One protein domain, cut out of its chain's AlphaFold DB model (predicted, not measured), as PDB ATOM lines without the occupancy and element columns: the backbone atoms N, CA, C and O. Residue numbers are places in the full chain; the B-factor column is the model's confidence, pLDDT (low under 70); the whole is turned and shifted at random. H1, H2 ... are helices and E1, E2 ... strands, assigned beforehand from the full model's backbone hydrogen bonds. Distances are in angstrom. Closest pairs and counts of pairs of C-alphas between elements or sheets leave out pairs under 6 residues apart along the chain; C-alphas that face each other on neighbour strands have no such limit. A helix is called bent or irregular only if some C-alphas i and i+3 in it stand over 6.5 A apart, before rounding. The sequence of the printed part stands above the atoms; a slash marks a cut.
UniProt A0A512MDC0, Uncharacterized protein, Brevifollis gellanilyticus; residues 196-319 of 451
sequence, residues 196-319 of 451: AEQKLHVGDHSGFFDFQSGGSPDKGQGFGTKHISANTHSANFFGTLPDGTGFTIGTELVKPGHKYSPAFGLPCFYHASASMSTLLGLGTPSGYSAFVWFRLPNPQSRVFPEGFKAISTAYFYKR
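What this domain is: This is residues 196 to 319 of the 451 residues of an uncharacterized protein of Brevifollis gellanilyticus (UniProt A0A512MDC0). One antiparallel sheet of eight strands curls into a nearly closed barrel, with its edge strands E4 and E5 side by side at the seam. The short helix H1 sits at one end, and residues 257 to 262 stick out. The printed part has 124 residues, with H1 and then E1 to E8 along the chain; the sheet's order is E4, E3, E2, E1, E8, E7, E6, E5. The class is mostly strand, and the whole is compact, with a radius of gyration of the C-alphas of 14.9 A and spans of 50 by 28 by 21 A.

Where its parts are: H1, residues 196 to 201, begins at C-alpha 196 (27.880, 93.844, 11.918). E1 is residues 203 to 212, 27.6 A long, and E2 is 221 to 228, 22.4 A. E3 is 234 to 240, E4 246 to 252, E5 266 to 272 and E6 277 to 283. E7 is 288 to 295, 22.8 A, and E8 is 308 to 318, 30.5 A, ending at C-alpha 318 (43.582, 86.948, 11.840).

How they stand to each other: H1 only grazes the sheet, with residues 198 to 201; 0 of its 2 O i to N i+4 pairs but 3 of 3 O i to N i+3 pairs are within hydrogen-bond range. E1 to E4 and E5 to E8 are meanders, each strand the antiparallel neighbour of the one before. In the hairpin E1 and E2, N 205 and O 226 are 2.7 A apart. E1 and E8 are antiparallel at 149 degrees, with N 210 and O 313 at 2.8 A. In this folded sheet, bent back into two leaves, E4, E3, E2 and E1 face E7, E6 and E5, with E8 as the hinge. The closest C-alphas of E4 and E5, Ile 249 and Tyr 270, are 6.2 A apart.

The domain as a whole: The farthest C-alphas, Ala 196 and Pro 299, are 49.9 A apart. The printed part has no cut. The links E4 to E5 and E7 to E8 are long. Mean pLDDT of the printed part is 77.2; it is under 70 at 23 residues, among them 212 to 218 and 255 to 266.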
ATOM      1  N   ALA A 196      26.922  93.189  12.804       72.38
ATOM      2  CA  ALA A 196      27.880  93.844  11.918       72.38
ATOM      3  C   ALA A 196      29.288  93.889  12.532       72.38
ATOM      4  O   ALA A 196      30.245  93.519  11.857       72.38
ATOM      5  N   GLU A 197      29.407  94.270  13.809       70.75
ATOM      6  CA  GLU A 197      30.681  94.266  14.544       70.75
ATOM      7  C   GLU A 197      31.251  92.844  14.650       70.75
ATOM      8  O   GLU A 197      32.431  92.621  14.393       70.75
ATOM      9  N   GLN A 198      30.403  91.852  14.933       69.69
ATOM     10  CA  GLN A 198      30.821  90.450  15.050       69.69
ATOM     11  C   GLN A 198      31.444  89.912  13.760       69.69
ATOM     12  O   GLN A 198      32.501  89.281  13.799       69.69
ATOM     13  N   LYS A 199      30.824  90.185  12.602       77.75
ATOM     14  CA  LYS A 199      31.296  89.704  11.291       77.75
ATOM     15  C   LYS A 199      32.720  90.153  10.953       77.75
ATOM     16  O   LYS A 199      33.401  89.459  10.200       77.75
ATOM     17  N   LEU A 200      33.196  91.265  11.518       75.88
ATOM     18  CA  LEU A 200      34.571  91.736  11.316       75.88
ATOM     19  C   LEU A 200      35.603  90.763  11.911       75.88
ATOM     20  O   LEU A 200      36.702  90.596  11.369       75.88
ATOM     21  N   HIS A 201      35.229  90.072  12.986       79.38
ATOM     22  CA  HIS A 201      36.124  89.236  13.780       79.38
ATOM     23  C   HIS A 201      35.970  87.737  13.521       79.38
ATOM     24  O   HIS A 201      36.823  86.973  13.946       79.38
ATOM     25  N   VAL A 202      34.931  87.310  12.798       85.19
ATOM     26  CA  VAL A 202      34.727  85.899  12.440       85.19
ATOM     27  C   VAL A 202      35.942  85.332  11.706       85.19
ATOM     28  O   VAL A 202      36.487  85.973  10.794       85.19
ATOM     29  N   GLY A 203      36.304  84.105  12.078       86.50
ATOM     30  CA  GLY A 203      37.346  83.315  11.435       86.50
ATOM     31  C   GLY A 203      38.345  82.719  12.418       86.50
ATOM     32  O   GLY A 203      38.196  82.808  13.638       86.50
ATOM     33  N   ASP A 204      39.377  82.109  11.851       86.19
ATOM     34  CA  ASP A 204      40.506  81.586  12.606       86.19
ATOM     35  C   ASP A 204      41.546  82.680  12.832       86.19
ATOM     36  O   ASP A 204      41.757  83.563  12.001       86.19
ATOM     37  N   HIS A 205      42.237  82.594  13.954       86.62
ATOM     38  CA  HIS A 205      43.365  83.429  14.313       86.62
ATOM     39  C   HIS A 205      44.466  82.526  14.849       86.62
ATOM     40  O   HIS A 205      44.178  81.617  15.621       86.62
ATOM     41  N   SER A 206      45.711  82.795  14.485       86.31
ATOM     42  CA  SER A 206      46.880  82.121  15.052       86.31
ATOM     43  C   SER A 206      47.619  83.112  15.937       86.31
ATOM     44  O   SER A 206      47.698  84.294  15.602       86.31
ATOM     45  N   GLY A 207      48.116  82.654  17.080       87.62
ATOM     46  CA  GLY A 207      48.820  83.521  18.006       87.62
ATOM     47  C   GLY A 207      49.853  82.834  18.874       87.62
ATOM     48  O   GLY A 207      49.856  81.609  19.029       87.62
ATOM     49  N   PHE A 208      50.706  83.671  19.448       88.31
ATOM     50  CA  PHE A 208      51.684  83.302  20.463       88.31
ATOM     51  C   PHE A 208      51.240  83.813  21.818       88.31
ATOM     52  O   PHE A 208      50.581  84.846  21.896       88.31
ATOM     53  N   PHE A 209      51.631  83.101  22.863       86.31
ATOM     54  CA  PHE A 209      51.546  83.530  24.247       86.31
ATOM     55  C   PHE A 209      52.974  83.793  24.704       86.31
ATOM     56  O   PHE A 209      53.726  82.862  25.004       86.31
ATOM     57  N   ASP A 210      53.353  85.062  24.661       83.88
ATOM     58  CA  ASP A 210      54.653  85.543  25.088       83.88
ATOM     59  C   ASP A 210      54.597  85.820  26.584       83.88
ATOM     60  O   ASP A 210      53.966  86.778  27.031       83.88
ATOM     61  N   PHE A 211      55.138  84.905  27.380       74.94
ATOM     62  CA  PHE A 211      55.104  85.000  28.834       74.94
ATOM     63  C   PHE A 211      56.313  85.796  29.316       74.94
ATOM     64  O   PHE A 211      57.366  85.221  29.583       74.94
ATOM     65  N   GLN A 212      56.151  87.114  29.431       65.25
ATOM     66  CA  GLN A 212      57.154  87.973  30.050       65.25
ATOM     67  C   GLN A 212      57.142  87.743  31.558       65.25
ATOM     68  O   GLN A 212      56.138  87.940  32.250       65.25
ATOM     69  N   SER A 213      58.262  87.280  32.090       53.28
ATOM     70  CA  SER A 213      58.380  87.093  33.521       53.28
ATOM     71  C   SER A 213      58.808  88.403  34.187       53.28
ATOM     72  O   SER A 213      59.768  89.054  33.786       53.28
ATOM     73  N   GLY A 214      58.139  88.764  35.278       52.47
ATOM     74  CA  GLY A 214      58.698  89.695  36.258       52.47
ATOM     75  C   GLY A 214      59.768  89.011  37.121       52.47
ATOM     76  O   GLY A 214      59.644  89.040  38.339       52.47
ATOM     77  N   GLY A 215      60.749  88.320  36.514       50.56
ATOM     78  CA  GLY A 215      61.878  87.689  37.226       50.56
ATOM     79  C   GLY A 215      61.932  86.149  37.276       50.56
ATOM     80  O   GLY A 215      62.585  85.594  38.152       50.56
ATOM     81  N   SER A 216      61.269  85.427  36.367       52.41
ATOM     82  CA  SER A 216      61.332  83.950  36.252       52.41
ATOM     83  C   SER A 216      62.147  83.552  35.006       52.41
ATOM     84  O   SER A 216      62.047  84.261  34.010       52.41
ATOM     85  N   PRO A 217      62.926  82.453  35.002       54.94
ATOM     86  CA  PRO A 217      63.631  81.990  33.798       54.94
ATOM     87  C   PRO A 217      62.669  81.902  32.610       54.94
ATOM     88  O   PRO A 217      61.501  81.533  32.792       54.94
ATOM     89  N   ASP A 218      63.150  82.262  31.426       61.81
ATOM     90  CA  ASP A 218      62.329  82.330  30.223       61.81
ATOM     91  C   ASP A 218      61.614  81.010  30.004       61.81
ATOM     92  O   ASP A 218      62.231  79.953  29.909       61.81
ATOM     93  N   LYS A 219      60.286  81.050  29.910       70.06
ATOM     94  CA  LYS A 219      59.509  79.817  29.784       70.06
ATOM     95  C   LYS A 219      59.319  79.398  28.343       70.06
ATOM     96  O   LYS A 219      58.618  78.427  28.124       70.06
ATOM     97  N   GLY A 220      59.940  80.060  27.371       80.44
ATOM     98  CA  GLY A 220      59.563  79.927  25.969       80.44
ATOM     99  C   GLY A 220      58.166  80.488  25.702       80.44
ATOM    100  O   GLY A 220      57.539  81.091  26.576       80.44
ATOM    101  N   GLN A 221      57.671  80.297  24.482       87.25
ATOM    102  CA  GLN A 221      56.401  80.877  24.055       87.25
ATOM    103  C   GLN A 221      55.349  79.797  23.846       87.25
ATOM    104  O   GLN A 221      55.578  78.782  23.186       87.25
ATOM    105  N   GLY A 222      54.166  80.033  24.412       89.81
ATOM    106  CA  GLY A 222      52.998  79.226  24.106       89.81
ATOM    107  C   GLY A 222      52.502  79.586  22.714       89.81
ATOM    108  O   GLY A 222      52.794  80.657  22.183       89.81
ATOM    109  N   PHE A 223      51.707  78.717  22.115       92.12
ATOM    110  CA  PHE A 223      51.111  78.996  20.815       92.12
ATOM    111  C   PHE A 223      49.725  78.382  20.730       92.12
ATOM    112  O   PHE A 223      49.407  77.412  21.422       92.12
ATOM    113  N   GLY A 224      48.877  78.946  19.879       90.62
ATOM    114  CA  GLY A 224      47.538  78.419  19.699       90.62
ATOM    115  C   GLY A 224      46.728  79.116  18.625       90.62
ATOM    116  O   GLY A 224      47.117  80.129  18.050       90.62
ATOM    117  N   THR A 225      45.556  78.556  18.381       88.06
ATOM    118  CA  THR A 225      44.554  79.072  17.463       88.06
ATOM    119  C   THR A 225      43.329  79.550  18.228       88.06
ATOM    120  O   THR A 225      42.884  78.890  19.163       88.06
ATOM    121  N   LYS A 226      42.748  80.663  17.797       88.12
ATOM    122  CA  LYS A 226      41.466  81.192  18.259       88.12
ATOM    123  C   LYS A 226      40.482  81.169  17.093       88.12
ATOM    124  O   LYS A 226      40.717  81.832  16.092       88.12
ATOM    125  N   HIS A 227      39.381  80.444  17.231       88.62
ATOM    126  CA  HIS A 227      38.289  80.410  16.267       88.62
ATOM    127  C   HIS A 227      37.115  81.246  16.774       88.62
ATOM    128  O   HIS A 227      36.568  80.947  17.834       88.62
ATOM    129  N   ILE A 228      36.704  82.262  16.019       86.62
ATOM    130  CA  ILE A 228      35.522  83.075  16.319       86.62
ATOM    131  C   ILE A 228      34.375  82.627  15.416       86.62
ATOM    132  O   ILE A 228      34.404  82.833  14.199       86.62
ATOM    133  N   SER A 229      33.356  82.028  16.035       86.69
ATOM    134  CA  SER A 229      32.186  81.479  15.351       86.69
ATOM    135  C   SER A 229      31.259  82.576  14.830       86.69
ATOM    136  O   SER A 229      30.894  83.508  15.551       86.69
ATOM    137  N   ALA A 230      30.807  82.415  13.584       82.38
ATOM    138  CA  ALA A 230      29.815  83.295  12.968       82.38
ATOM    139  C   ALA A 230      28.425  83.188  13.614       82.38
ATOM    140  O   ALA A 230      27.677  84.165  13.603       82.38
ATOM    141  N   ASN A 231      28.090  82.014  14.161       80.88
ATOM    142  CA  ASN A 231      26.727  81.669  14.571       80.88
ATOM    143  C   ASN A 231      26.517  81.767  16.080       80.88
ATOM    144  O   ASN A 231      25.465  82.202  16.532       80.88
ATOM    145  N   THR A 232      27.504  81.323  16.859       76.56
ATOM    146  CA  THR A 232      27.392  81.221  18.324       76.56
ATOM    147  C   THR A 232      28.009  82.410  19.043       76.56
ATOM    148  O   THR A 232      27.874  82.511  20.257       76.56
ATOM    149  N   HIS A 233      28.703  83.293  18.315       74.31
ATOM    150  CA  HIS A 233      29.358  84.485  18.867       74.31
ATOM    151  C   HIS A 233      30.333  84.172  20.012       74.31
ATOM    152  O   HIS A 233      30.607  85.001  20.880       74.31
ATOM    153  N   SER A 234      30.877  82.957  19.975       83.81
ATOM    154  CA  SER A 234      31.893  82.471  20.887       83.81
ATOM    155  C   SER A 234      33.253  82.429  20.202       83.81
ATOM    156  O   SER A 234      33.369  82.154  19.002       83.81
ATOM    157  N   ALA A 235      34.284  82.711  20.986       85.38
ATOM    158  CA  ALA A 235      35.665  82.439  20.653       85.38
ATOM    159  C   ALA A 235      36.086  81.135  21.332       85.38
ATOM    160  O   ALA A 235      35.952  80.987  22.548       85.38
ATOM    161  N   ASN A 236      36.621  80.209  20.545       89.31
ATOM    162  CA  ASN A 236      37.238  78.992  21.041       89.31
ATOM    163  C   ASN A 236      38.747  79.071  20.832       89.31
ATOM    164  O   ASN A 236      39.208  79.209  19.702       89.31
ATOM    165  N   PHE A 237      39.514  78.993  21.908       87.88
ATOM    166  CA  PHE A 237      40.964  78.937  21.885       87.88
ATOM    167  C   PHE A 237      41.421  77.498  22.057       87.88
ATOM    168  O   PHE A 237      40.873  76.768  22.879       87.88
ATOM    169  N   PHE A 238      42.466  77.126  21.333       90.81
ATOM    170  CA  PHE A 238      43.127  75.830  21.415       90.81
ATOM    171  C   PHE A 238      44.623  76.069  21.303       90.81
ATOM    172  O   PHE A 238      45.042  76.866  20.468       90.81
ATOM    173  N   GLY A 239      45.445  75.405  22.099       91.62
ATOM    174  CA  GLY A 239      46.880  75.638  22.007       91.62
ATOM    175  C   GLY A 239      47.698  74.796  22.955       91.62
ATOM    176  O   GLY A 239      47.202  73.853  23.565       91.62
ATOM    177  N   THR A 240      48.976  75.136  23.052       92.06
ATOM    178  CA  THR A 240      49.931  74.515  23.962       92.06
ATOM    179  C   THR A 240      50.661  75.609  24.729       92.06
ATOM    180  O   THR A 240      51.195  76.547  24.136       92.06
ATOM    181  N   LEU A 241      50.650  75.493  26.054       89.31
ATOM    182  CA  LEU A 241      51.424  76.339  26.951       89.31
ATOM    183  C   LEU A 241      52.905  75.940  26.906       89.31
ATOM    184  O   LEU A 241      53.220  74.808  26.531       89.31
ATOM    185  N   PRO A 242      53.822  76.823  27.319       87.00
ATOM    186  CA  PRO A 242      55.245  76.525  27.245       87.00
ATOM    187  C   PRO A 242      55.726  75.342  28.100       87.00
ATOM    188  O   PRO A 242      56.799  74.809  27.858       87.00
ATOM    189  N   ASP A 243      54.938  74.879  29.073       85.75
ATOM    190  CA  ASP A 243      55.226  73.650  29.829       85.75
ATOM    191  C   ASP A 243      54.749  72.374  29.115       85.75
ATOM    192  O   ASP A 243      54.858  71.269  29.646       85.75
ATOM    193  N   GLY A 244      54.193  72.513  27.912       87.31
ATOM    194  CA  GLY A 244      53.639  71.418  27.137       87.31
ATOM    195  C   GLY A 244      52.183  71.077  27.402       87.31
ATOM    196  O   GLY A 244      51.658  70.214  26.694       87.31
ATOM    197  N   THR A 245      51.528  71.745  28.353       88.94
ATOM    198  CA  THR A 245      50.105  71.556  28.642       88.94
ATOM    199  C   THR A 245      49.265  72.047  27.462       88.94
ATOM    200  O   THR A 245      49.290  73.228  27.114       88.94
ATOM    201  N   GLY A 246      48.499  71.148  26.841       90.62
ATOM    202  CA  GLY A 246      47.498  71.528  25.844       90.62
ATOM    203  C   GLY A 246      46.267  72.137  26.513       90.62
ATOM    204  O   GLY A 246      45.816  71.619  27.530       90.62
ATOM    205  N   PHE A 247      45.696  73.201  25.950       89.88
ATOM    206  CA  PHE A 247      44.506  73.854  26.505       89.88
ATOM    207  C   PHE A 247      43.397  74.038  25.467       89.88
ATOM    208  O   PHE A 247      43.638  74.094  24.260       89.88
ATOM    209  N   THR A 248      42.159  74.137  25.953       90.06
ATOM    210  CA  THR A 248      40.975  74.483  25.159       90.06
ATOM    211  C   THR A 248      40.058  75.381  25.984       90.06
ATOM    212  O   THR A 248      39.754  75.059  27.132       90.06
ATOM    213  N   ILE A 249      39.636  76.518  25.425       86.00
ATOM    214  CA  ILE A 249      38.843  77.541  26.125       86.00
ATOM    215  C   ILE A 249      37.721  78.012  25.223       86.00
ATOM    216  O   ILE A 249      37.989  78.476  24.127       86.00
ATOM    217  N   GLY A 250      36.485  77.970  25.708       84.31
ATOM    218  CA  GLY A 250      35.359  78.670  25.092       84.31
ATOM    219  C   GLY A 250      34.997  79.914  25.898       84.31
ATOM    220  O   GLY A 250      34.811  79.825  27.118       84.31
ATOM    221  N   THR A 251      34.875  81.050  25.218       82.25
ATOM    222  CA  THR A 251      34.389  82.314  25.784       82.25
ATOM    223  C   THR A 251      33.496  83.060  24.799       82.25
ATOM    224  O   THR A 251      33.445  82.725  23.618       82.25
ATOM    225  N   GLU A 252      32.765  84.056  25.275       78.94
ATOM    226  CA  GLU A 252      31.906  84.915  24.461       78.94
ATOM    227  C   GLU A 252      32.672  86.172  24.039       78.94
ATOM    228  O   GLU A 252      33.536  86.659  24.771       78.94
ATOM    229  N   LEU A 253      32.365  86.708  22.853       76.56
ATOM    230  CA  LEU A 253      32.845  88.036  22.473       76.56
ATOM    231  C   LEU A 253      32.092  89.085  23.289       76.56
ATOM    232  O   LEU A 253      30.873  89.213  23.153       76.56
ATOM    233  N   VAL A 254      32.822  89.865  24.084       72.81
ATOM    234  CA  VAL A 254      32.225  90.909  24.915       72.81
ATOM    235  C   VAL A 254      32.669  92.290  24.443       72.81
ATOM    236  O   VAL A 254      33.854  92.534  24.210       72.81
ATOM    237  N   LYS A 255      31.724  93.221  24.284       68.75
ATOM    238  CA  LYS A 255      32.045  94.649  24.201       68.75
ATOM    239  C   LYS A 255      31.972  95.199  25.618       68.75
ATOM    240  O   LYS A 255      30.898  95.082  26.218       68.75
ATOM    241  N   PRO A 256      33.048  95.784  26.168       60.22
ATOM    242  CA  PRO A 256      32.907  96.546  27.394       60.22
ATOM    243  C   PRO A 256      31.835  97.608  27.155       60.22
ATOM    244  O   PRO A 256      31.889  98.353  26.177       60.22
ATOM    245  N   GLY A 257      30.820  97.651  28.012       53.47
ATOM    246  CA  GLY A 257      29.763  98.654  27.929       53.47
ATOM    247  C   GLY A 257      30.220 100.063  28.311       53.47
ATOM    248  O   GLY A 257      29.373 100.946  28.391       53.47
ATOM    249  N   HIS A 258      31.520 100.256  28.554       55.03
ATOM    250  CA  HIS A 258      32.075 101.337  29.347       55.03
ATOM    251  C   HIS A 258      32.996 102.280  28.558       55.03
ATOM    252  O   HIS A 258      33.751 101.856  27.683       55.03
ATOM    253  N   LYS A 259      32.965 103.557  28.952       51.44
ATOM    254  CA  LYS A 259      33.660 104.704  28.353       51.44
ATOM    255  C   LYS A 259      35.195 104.620  28.415       51.44
ATOM    256  O   LYS A 259      35.853 105.067  27.485       51.44
ATOM    257  N   TYR A 260      35.770 104.012  29.459       42.41
ATOM    258  CA  TYR A 260      37.235 103.962  29.656       42.41
ATOM    259  C   TYR A 260      37.916 102.674  29.156       42.41
ATOM    260  O   TYR A 260      39.127 102.530  29.302       42.41
ATOM    261  N   SER A 261      37.181 101.728  28.554       51.38
ATOM    262  CA  SER A 261      37.781 100.532  27.940       51.38
ATOM    263  C   SER A 261      37.212 100.302  26.536       51.38
ATOM    264  O   SER A 261      36.242  99.563  26.368       51.38
ATOM    265  N   PRO A 262      37.787 100.941  25.502       44.84
ATOM    266  CA  PRO A 262      37.272 100.861  24.134       44.84
ATOM    267  C   PRO A 262      37.549  99.508  23.452       44.84
ATOM    268  O   PRO A 262      37.050  99.255  22.355       44.84
ATOM    269  N   ALA A 263      38.354  98.634  24.066       56.28
ATOM    270  CA  ALA A 263      38.796  97.385  23.459       56.28
ATOM    271  C   ALA A 263      37.880  96.212  23.839       56.28
ATOM    272  O   ALA A 263      37.711  95.884  25.008       56.28
ATOM    273  N   PHE A 264      37.316  95.544  22.830       61.06
ATOM    274  CA  PHE A 264      36.579  94.288  22.986       61.06
ATOM    275  C   PHE A 264      37.346  93.269  23.844       61.06
ATOM    276  O   PHE A 264      38.540  93.059  23.629       61.06
ATOM    277  N   GLY A 265      36.641  92.598  24.753       68.62
ATOM    278  CA  GLY A 265      37.195  91.591  25.651       68.62
ATOM    279  C   GLY A 265      36.842  90.159  25.240       68.62
ATOM    280  O   GLY A 265      35.801  89.889  24.638       68.62
ATOM    281  N   LEU A 266      37.714  89.227  25.607       69.56
ATOM    282  CA  LEU A 266      37.523  87.780  25.560       69.56
ATOM    283  C   LEU A 266      37.989  87.218  26.901       69.56
ATOM    284  O   LEU A 266      39.156  86.833  27.013       69.56
ATOM    285  N   PRO A 267      37.137  87.227  27.938       75.31
ATOM    286  CA  PRO A 267      37.511  86.704  29.239       75.31
ATOM    287  C   PRO A 267      37.766  85.206  29.118       75.31
ATOM    288  O   PRO A 267      36.880  84.425  28.785       75.31
ATOM    289  N   CYS A 268      38.997  84.796  29.354       77.94
ATOM    290  CA  CYS A 268      39.438  83.424  29.230       77.94
ATOM    291  C   CYS A 268      39.692  82.857  30.617       77.94
ATOM    292  O   CYS A 268      40.308  83.514  31.452       77.94
ATOM    293  N   PHE A 269      39.238  81.628  30.840       81.12
ATOM    294  CA  PHE A 269      39.575  80.849  32.021       81.12
ATOM    295  C   PHE A 269      39.758  79.387  31.619       81.12
ATOM    296  O   PHE A 269      38.871  78.777  31.015       81.12
ATOM    297  N   TYR A 270      40.911  78.839  31.969       83.19
ATOM    298  CA  TYR A 270      41.291  77.451  31.778       83.19
ATOM    299  C   TYR A 270      41.975  76.938  33.026       83.19
ATOM    300  O   TYR A 270      42.822  77.629  33.587       83.19
ATOM    301  N   HIS A 271      41.667  75.701  33.390       81.44
ATOM    302  CA  HIS A 271      42.368  74.987  34.438       81.44
ATOM    303  C   HIS A 271      42.602  73.538  34.002       81.44
ATOM    304  O   HIS A 271      41.654  72.836  33.647       81.44
ATOM    305  N   ALA A 272      43.856  73.096  34.048       82.38
ATOM    306  CA  ALA A 272      44.242  71.702  33.891       82.38
ATOM    307  C   ALA A 272      44.581  71.123  35.264       82.38
ATOM    308  O   ALA A 272      45.661  71.375  35.800       82.38
ATOM    309  N   SER A 273      43.689  70.298  35.813       78.88
ATOM    310  CA  SER A 273      43.891  69.695  37.135       78.88
ATOM    311  C   SER A 273      45.139  68.809  37.191       78.88
ATOM    312  O   SER A 273      45.854  68.829  38.184       78.88
ATOM    313  N   ALA A 274      45.461  68.089  36.109       78.56
ATOM    314  CA  ALA A 274      46.616  67.187  36.075       78.56
ATOM    315  C   ALA A 274      47.965  67.916  36.217       78.56
ATOM    316  O   ALA A 274      48.871  67.417  36.880       78.56
ATOM    317  N   SER A 275      48.107  69.098  35.608       75.00
ATOM    318  CA  SER A 275      49.318  69.919  35.725       75.00
ATOM    319  C   SER A 275      49.188  71.032  36.766       75.00
ATOM    320  O   SER A 275      50.164  71.734  37.010       75.00
ATOM    321  N   MET A 276      48.026  71.192  37.410       81.31
ATOM    322  CA  MET A 276      47.706  72.320  38.298       81.31
ATOM    323  C   MET A 276      47.947  73.683  37.625       81.31
ATOM    324  O   MET A 276      48.310  74.663  38.274       81.31
ATOM    325  N   SER A 277      47.765  73.724  36.303       80.69
ATOM    326  CA  SER A 277      48.062  74.861  35.433       80.69
ATOM    327  C   SER A 277      46.782  75.636  35.143       80.69
ATOM    328  O   SER A 277      45.768  75.048  34.763       80.69
ATOM    329  N   THR A 278      46.817  76.951  35.317       82.94
ATOM    330  CA  THR A 278      45.674  77.841  35.110       82.94
ATOM    331  C   THR A 278      46.063  78.972  34.172       82.94
ATOM    332  O   THR A 278      47.052  79.659  34.409       82.94
ATOM    333  N   LEU A 279      45.263  79.189  33.129       82.25
ATOM    334  CA  LEU A 279      45.385  80.330  32.224       82.25
ATOM    335  C   LEU A 279      44.126  81.188  32.358       82.25
ATOM    336  O   LEU A 279      43.017  80.706  32.129       82.25
ATOM    337  N   LEU A 280      44.298  82.456  32.710       81.81
ATOM    338  CA  LEU A 280      43.226  83.448  32.764       81.81
ATOM    339  C   LEU A 280      43.624  84.685  31.977       81.81
ATOM    340  O   LEU A 280      44.806  84.958  31.847       81.81
ATOM    341  N   GLY A 281      42.689  85.441  31.424       77.12
ATOM    342  CA  GLY A 281      43.075  86.644  30.690       77.12
ATOM    343  C   GLY A 281      41.941  87.341  29.976       77.12
ATOM    344  O   GLY A 281      40.853  86.794  29.827       77.12
ATOM    345  N   LEU A 282      42.214  88.554  29.522       73.88
ATOM    346  CA  LEU A 282      41.325  89.324  28.669       73.88
ATOM    347  C   LEU A 282      41.959  89.380  27.284       73.88
ATOM    348  O   LEU A 282      42.954  90.070  27.051       73.88
ATOM    349  N   GLY A 283      41.389  88.607  26.365       70.31
ATOM    350  CA  GLY A 283      41.774  88.679  24.967       70.31
ATOM    351  C   GLY A 283      41.086  89.817  24.232       70.31
ATOM    352  O   GLY A 283      40.029  90.275  24.647       70.31
ATOM    353  N   THR A 284      41.644  90.222  23.097       73.56
ATOM    354  CA  THR A 284      40.920  91.037  22.117       73.56
ATOM    355  C   THR A 284      40.591  90.193  20.880       73.56
ATOM    356  O   THR A 284      41.299  89.228  20.557       73.56
ATOM    357  N   PRO A 285      39.516  90.500  20.135       67.31
ATOM    358  CA  PRO A 285      39.186  89.808  18.897       67.31
ATOM    359  C   PRO A 285      40.294  89.901  17.843       67.31
ATOM    360  O   PRO A 285      40.556  88.914  17.159       67.31
ATOM    361  N   SER A 286      40.993  91.035  17.735       62.78
ATOM    362  CA  SER A 286      41.868  91.333  16.592       62.78
ATOM    363  C   SER A 286      43.325  91.669  16.921       62.78
ATOM    364  O   SER A 286      43.989  92.240  16.061       62.78
ATOM    365  N   GLY A 287      43.857  91.319  18.094       71.50
ATOM    366  CA  GLY A 287      45.274  91.583  18.338       71.50
ATOM    367  C   GLY A 287      45.796  91.164  19.702       71.50
ATOM    368  O   GLY A 287      45.679  90.003  20.108       71.50
ATOM    369  N   TYR A 288      46.411  92.143  20.363       77.00
ATOM    370  CA  TYR A 288      47.049  92.026  21.667       77.00
ATOM    371  C   TYR A 288      46.051  91.572  22.724       77.00
ATOM    372  O   TYR A 288      44.902  92.013  22.752       77.00
ATOM    373  N   SER A 289      46.476  90.661  23.575       76.56
ATOM    374  CA  SER A 289      45.661  90.056  24.615       76.56
ATOM    375  C   SER A 289      46.518  89.884  25.859       76.56
ATOM    376  O   SER A 289      47.677  89.504  25.743       76.56
ATOM    377  N   ALA A 290      45.968  90.149  27.037       77.88
ATOM    378  CA  ALA A 290      46.693  89.971  28.289       77.88
ATOM    379  C   ALA A 290      46.225  88.681  28.956       77.88
ATOM    380  O   ALA A 290      45.033  88.506  29.211       77.88
ATOM    381  N   PHE A 291      47.161  87.784  29.246       79.12
ATOM    382  CA  PHE A 291      46.891  86.570  30.000       79.12
ATOM    383  C   PHE A 291      47.786  86.498  31.227       79.12
ATOM    384  O   PHE A 291      48.879  87.038  31.260       79.12
ATOM    385  N   VAL A 292      47.335  85.793  32.245       78.94
ATOM    386  CA  VAL A 292      48.126  85.343  33.374       78.94
ATOM    387  C   VAL A 292      48.082  83.830  33.337       78.94
ATOM    388  O   VAL A 292      47.015  83.216  33.295       78.94
ATOM    389  N   TRP A 293      49.259  83.234  33.335       83.69
ATOM    390  CA  TRP A 293      49.437  81.804  33.450       83.69
ATOM    391  C   TRP A 293      50.147  81.515  34.751       83.69
ATOM    392  O   TRP A 293      51.218  82.050  35.027       83.69
ATOM    393  N   PHE A 294      49.554  80.669  35.569       81.88
ATOM    394  CA  PHE A 294      50.195  80.241  36.791       81.88
ATOM    395  C   PHE A 294      49.987  78.759  37.006       81.88
ATOM    396  O   PHE A 294      49.089  78.129  36.447       81.88
ATOM    397  N   ARG A 295      50.853  78.216  37.839       81.50
ATOM    398  CA  ARG A 295      50.898  76.820  38.187       81.50
ATOM    399  C   ARG A 295      51.167  76.709  39.671       81.50
ATOM    400  O   ARG A 295      52.113  77.318  40.161       81.50
ATOM    401  N   LEU A 296      50.330  75.961  40.374       81.19
ATOM    402  CA  LEU A 296      50.559  75.719  41.794       81.19
ATOM    403  C   LEU A 296      51.721  74.728  41.975       81.19
ATOM    404  O   LEU A 296      51.918  73.881  41.093       81.19
ATOM    405  N   PRO A 297      52.468  74.811  43.089       81.88
ATOM    406  CA  PRO A 297      53.483  73.821  43.418       81.88
ATOM    407  C   PRO A 297      52.906  72.403  43.355       81.88
ATOM    408  O   PRO A 297      51.836  72.115  43.892       81.88
ATOM    409  N   ASN A 298      53.618  71.513  42.676       81.31
ATOM    410  CA  ASN A 298      53.292  70.098  42.598       81.31
ATOM    411  C   ASN A 298      54.600  69.295  42.590       81.31
ATOM    412  O   ASN A 298      55.156  69.066  41.512       81.31
ATOM    413  N   PRO A 299      55.069  68.815  43.757       82.44
ATOM    414  CA  PRO A 299      56.320  68.064  43.877       82.44
ATOM    415  C   PRO A 299      56.381  66.793  43.020       82.44
ATOM    416  O   PRO A 299      57.465  66.297  42.730       82.44
ATOM    417  N   GLN A 300      55.229  66.253  42.609       81.69
ATOM    418  CA  GLN A 300      55.160  65.079  41.738       81.69
ATOM    419  C   GLN A 300      55.352  65.431  40.259       81.69
ATOM    420  O   GLN A 300      55.522  64.538  39.425       81.69
ATOM    421  N   SER A 301      55.302  66.716  39.896       82.56
ATOM    422  CA  SER A 301      55.502  67.112  38.514       82.56
ATOM    423  C   SER A 301      56.972  67.169  38.132       82.56
ATOM    424  O   SER A 301      57.793  67.765  38.816       82.56
ATOM    425  N   ARG A 302      57.281  66.633  36.951       79.88
ATOM    426  CA  ARG A 302      58.607  66.768  36.335       79.88
ATOM    427  C   ARG A 302      58.891  68.184  35.826       79.88
ATOM    428  O   ARG A 302      60.041  68.595  35.730       79.88
ATOM    429  N   VAL A 303      57.843  68.928  35.475       80.25
ATOM    430  CA  VAL A 303      57.951  70.250  34.852       80.25
ATOM    431  C   VAL A 303      57.452  71.284  35.855       80.25
ATOM    432  O   VAL A 303      56.277  71.243  36.214       80.25
ATOM    433  N   PHE A 304      58.341  72.177  36.299       79.88
ATOM    434  CA  PHE A 304      58.076  73.219  37.304       79.88
ATOM    435  C   PHE A 304      57.421  72.690  38.602       79.88
ATOM    436  O   PHE A 304      56.307  73.110  38.933       79.88
ATOM    437  N   PRO A 305      58.053  71.744  39.329       80.62
ATOM    438  CA  PRO A 305      57.520  71.218  40.593       80.62
ATOM    439  C   PRO A 305      57.272  72.296  41.654       80.62
ATOM    440  O   PRO A 305      56.359  72.169  42.466       80.62
ATOM    441  N   GLU A 306      58.053  73.371  41.625       80.62
ATOM    442  CA  GLU A 306      57.928  74.544  42.487       80.62
ATOM    443  C   GLU A 306      56.728  75.437  42.138       80.62
ATOM    444  O   GLU A 306      56.390  76.337  42.899       80.62
ATOM    445  N   GLY A 307      56.052  75.182  41.013       82.00
ATOM    446  CA  GLY A 307      55.009  76.063  40.505       82.00
ATOM    447  C   GLY A 307      55.576  77.385  39.992       82.00
ATOM    448  O   GLY A 307      56.781  77.612  39.960       82.00
ATOM    449  N   PHE A 308      54.709  78.265  39.508       80.44
ATOM    450  CA  PHE A 308      55.105  79.611  39.109       80.44
ATOM    451  C   PHE A 308      53.903  80.500  38.820       80.44
ATOM    452  O   PHE A 308      52.769  80.050  38.683       80.44
ATOM    453  N   LYS A 309      54.204  81.771  38.568       76.81
ATOM    454  CA  LYS A 309      53.309  82.736  37.948       76.81
ATOM    455  C   LYS A 309      54.024  83.454  36.812       76.81
ATOM    456  O   LYS A 309      55.210  83.756  36.917       76.81
ATOM    457  N   ALA A 310      53.323  83.678  35.714       74.44
ATOM    458  CA  ALA A 310      53.818  84.387  34.550       74.44
ATOM    459  C   ALA A 310      52.697  85.250  33.978       74.44
ATOM    460  O   ALA A 310      51.551  84.813  33.860       74.44
ATOM    461  N   ILE A 311      53.035  86.481  33.619       72.69
ATOM    462  CA  ILE A 311      52.133  87.348  32.872       72.69
ATOM    463  C   ILE A 311      52.496  87.174  31.408       72.69
ATOM    464  O   ILE A 311      53.660  87.064  31.042       72.69
ATOM    465  N   SER A 312      51.481  87.074  30.570       71.38
ATOM    466  CA  SER A 312      51.635  86.971  29.141       71.38
ATOM    467  C   SER A 312      51.029  88.147  28.448       71.38
ATOM    468  O   SER A 312      49.882  88.533  28.687       71.38
ATOM    469  N   THR A 313      51.761  88.553  27.440       73.56
ATOM    470  CA  THR A 313      51.185  89.157  26.274       73.56
ATOM    471  C   THR A 313      50.952  88.075  25.240       73.56
ATOM    472  O   THR A 313      51.889  87.421  24.799       73.56
ATOM    473  N   ALA A 314      49.717  87.899  24.798       75.25
ATOM    474  CA  ALA A 314      49.451  87.087  23.629       75.25
ATOM    475  C   ALA A 314      49.170  87.953  22.405       75.25
ATOM    476  O   ALA A 314      48.399  88.915  22.451       75.25
ATOM    477  N   TYR A 315      49.767  87.561  21.288       78.25
ATOM    478  CA  TYR A 315      49.622  88.226  20.005       78.25
ATOM    479  C   TYR A 315      48.842  87.314  19.071       78.25
ATOM    480  O   TYR A 315      49.365  86.288  18.647       78.25
ATOM    481  N   PHE A 316      47.597  87.673  18.749       76.44
ATOM    482  CA  PHE A 316      46.772  86.924  17.801       76.44
ATOM    483  C   PHE A 316      46.571  87.694  16.506       76.44
ATOM    484  O   PHE A 316      46.067  88.814  16.515       76.44
ATOM    485  N   TYR A 317      46.830  87.035  15.383       77.19
ATOM    486  CA  TYR A 317      46.615  87.594  14.055       77.19
ATOM    487  C   TYR A 317      45.527  86.821  13.331       77.19
ATOM    488  O   TYR A 317      45.444  85.594  13.420       77.19
ATOM    489  N   LYS A 318      44.655  87.554  12.629       75.38
ATOM    490  CA  LYS A 318      43.582  86.948  11.840       75.38
ATOM    491  C   LYS A 318      44.196  86.106  10.734       75.38
ATOM    492  O   LYS A 318      44.884  86.628   9.858       75.38
ATOM    493  N   ARG A 319      43.898  84.812  10.754       69.69
ATOM    494  CA  ARG A 319      44.291  83.895   9.699       69.69
ATOM    495  C   ARG A 319      43.507  84.270   8.455       69.69
ATOM    496  O   ARG A 319      42.276  84.248   8.431       69.69
TER     497      ARG A 319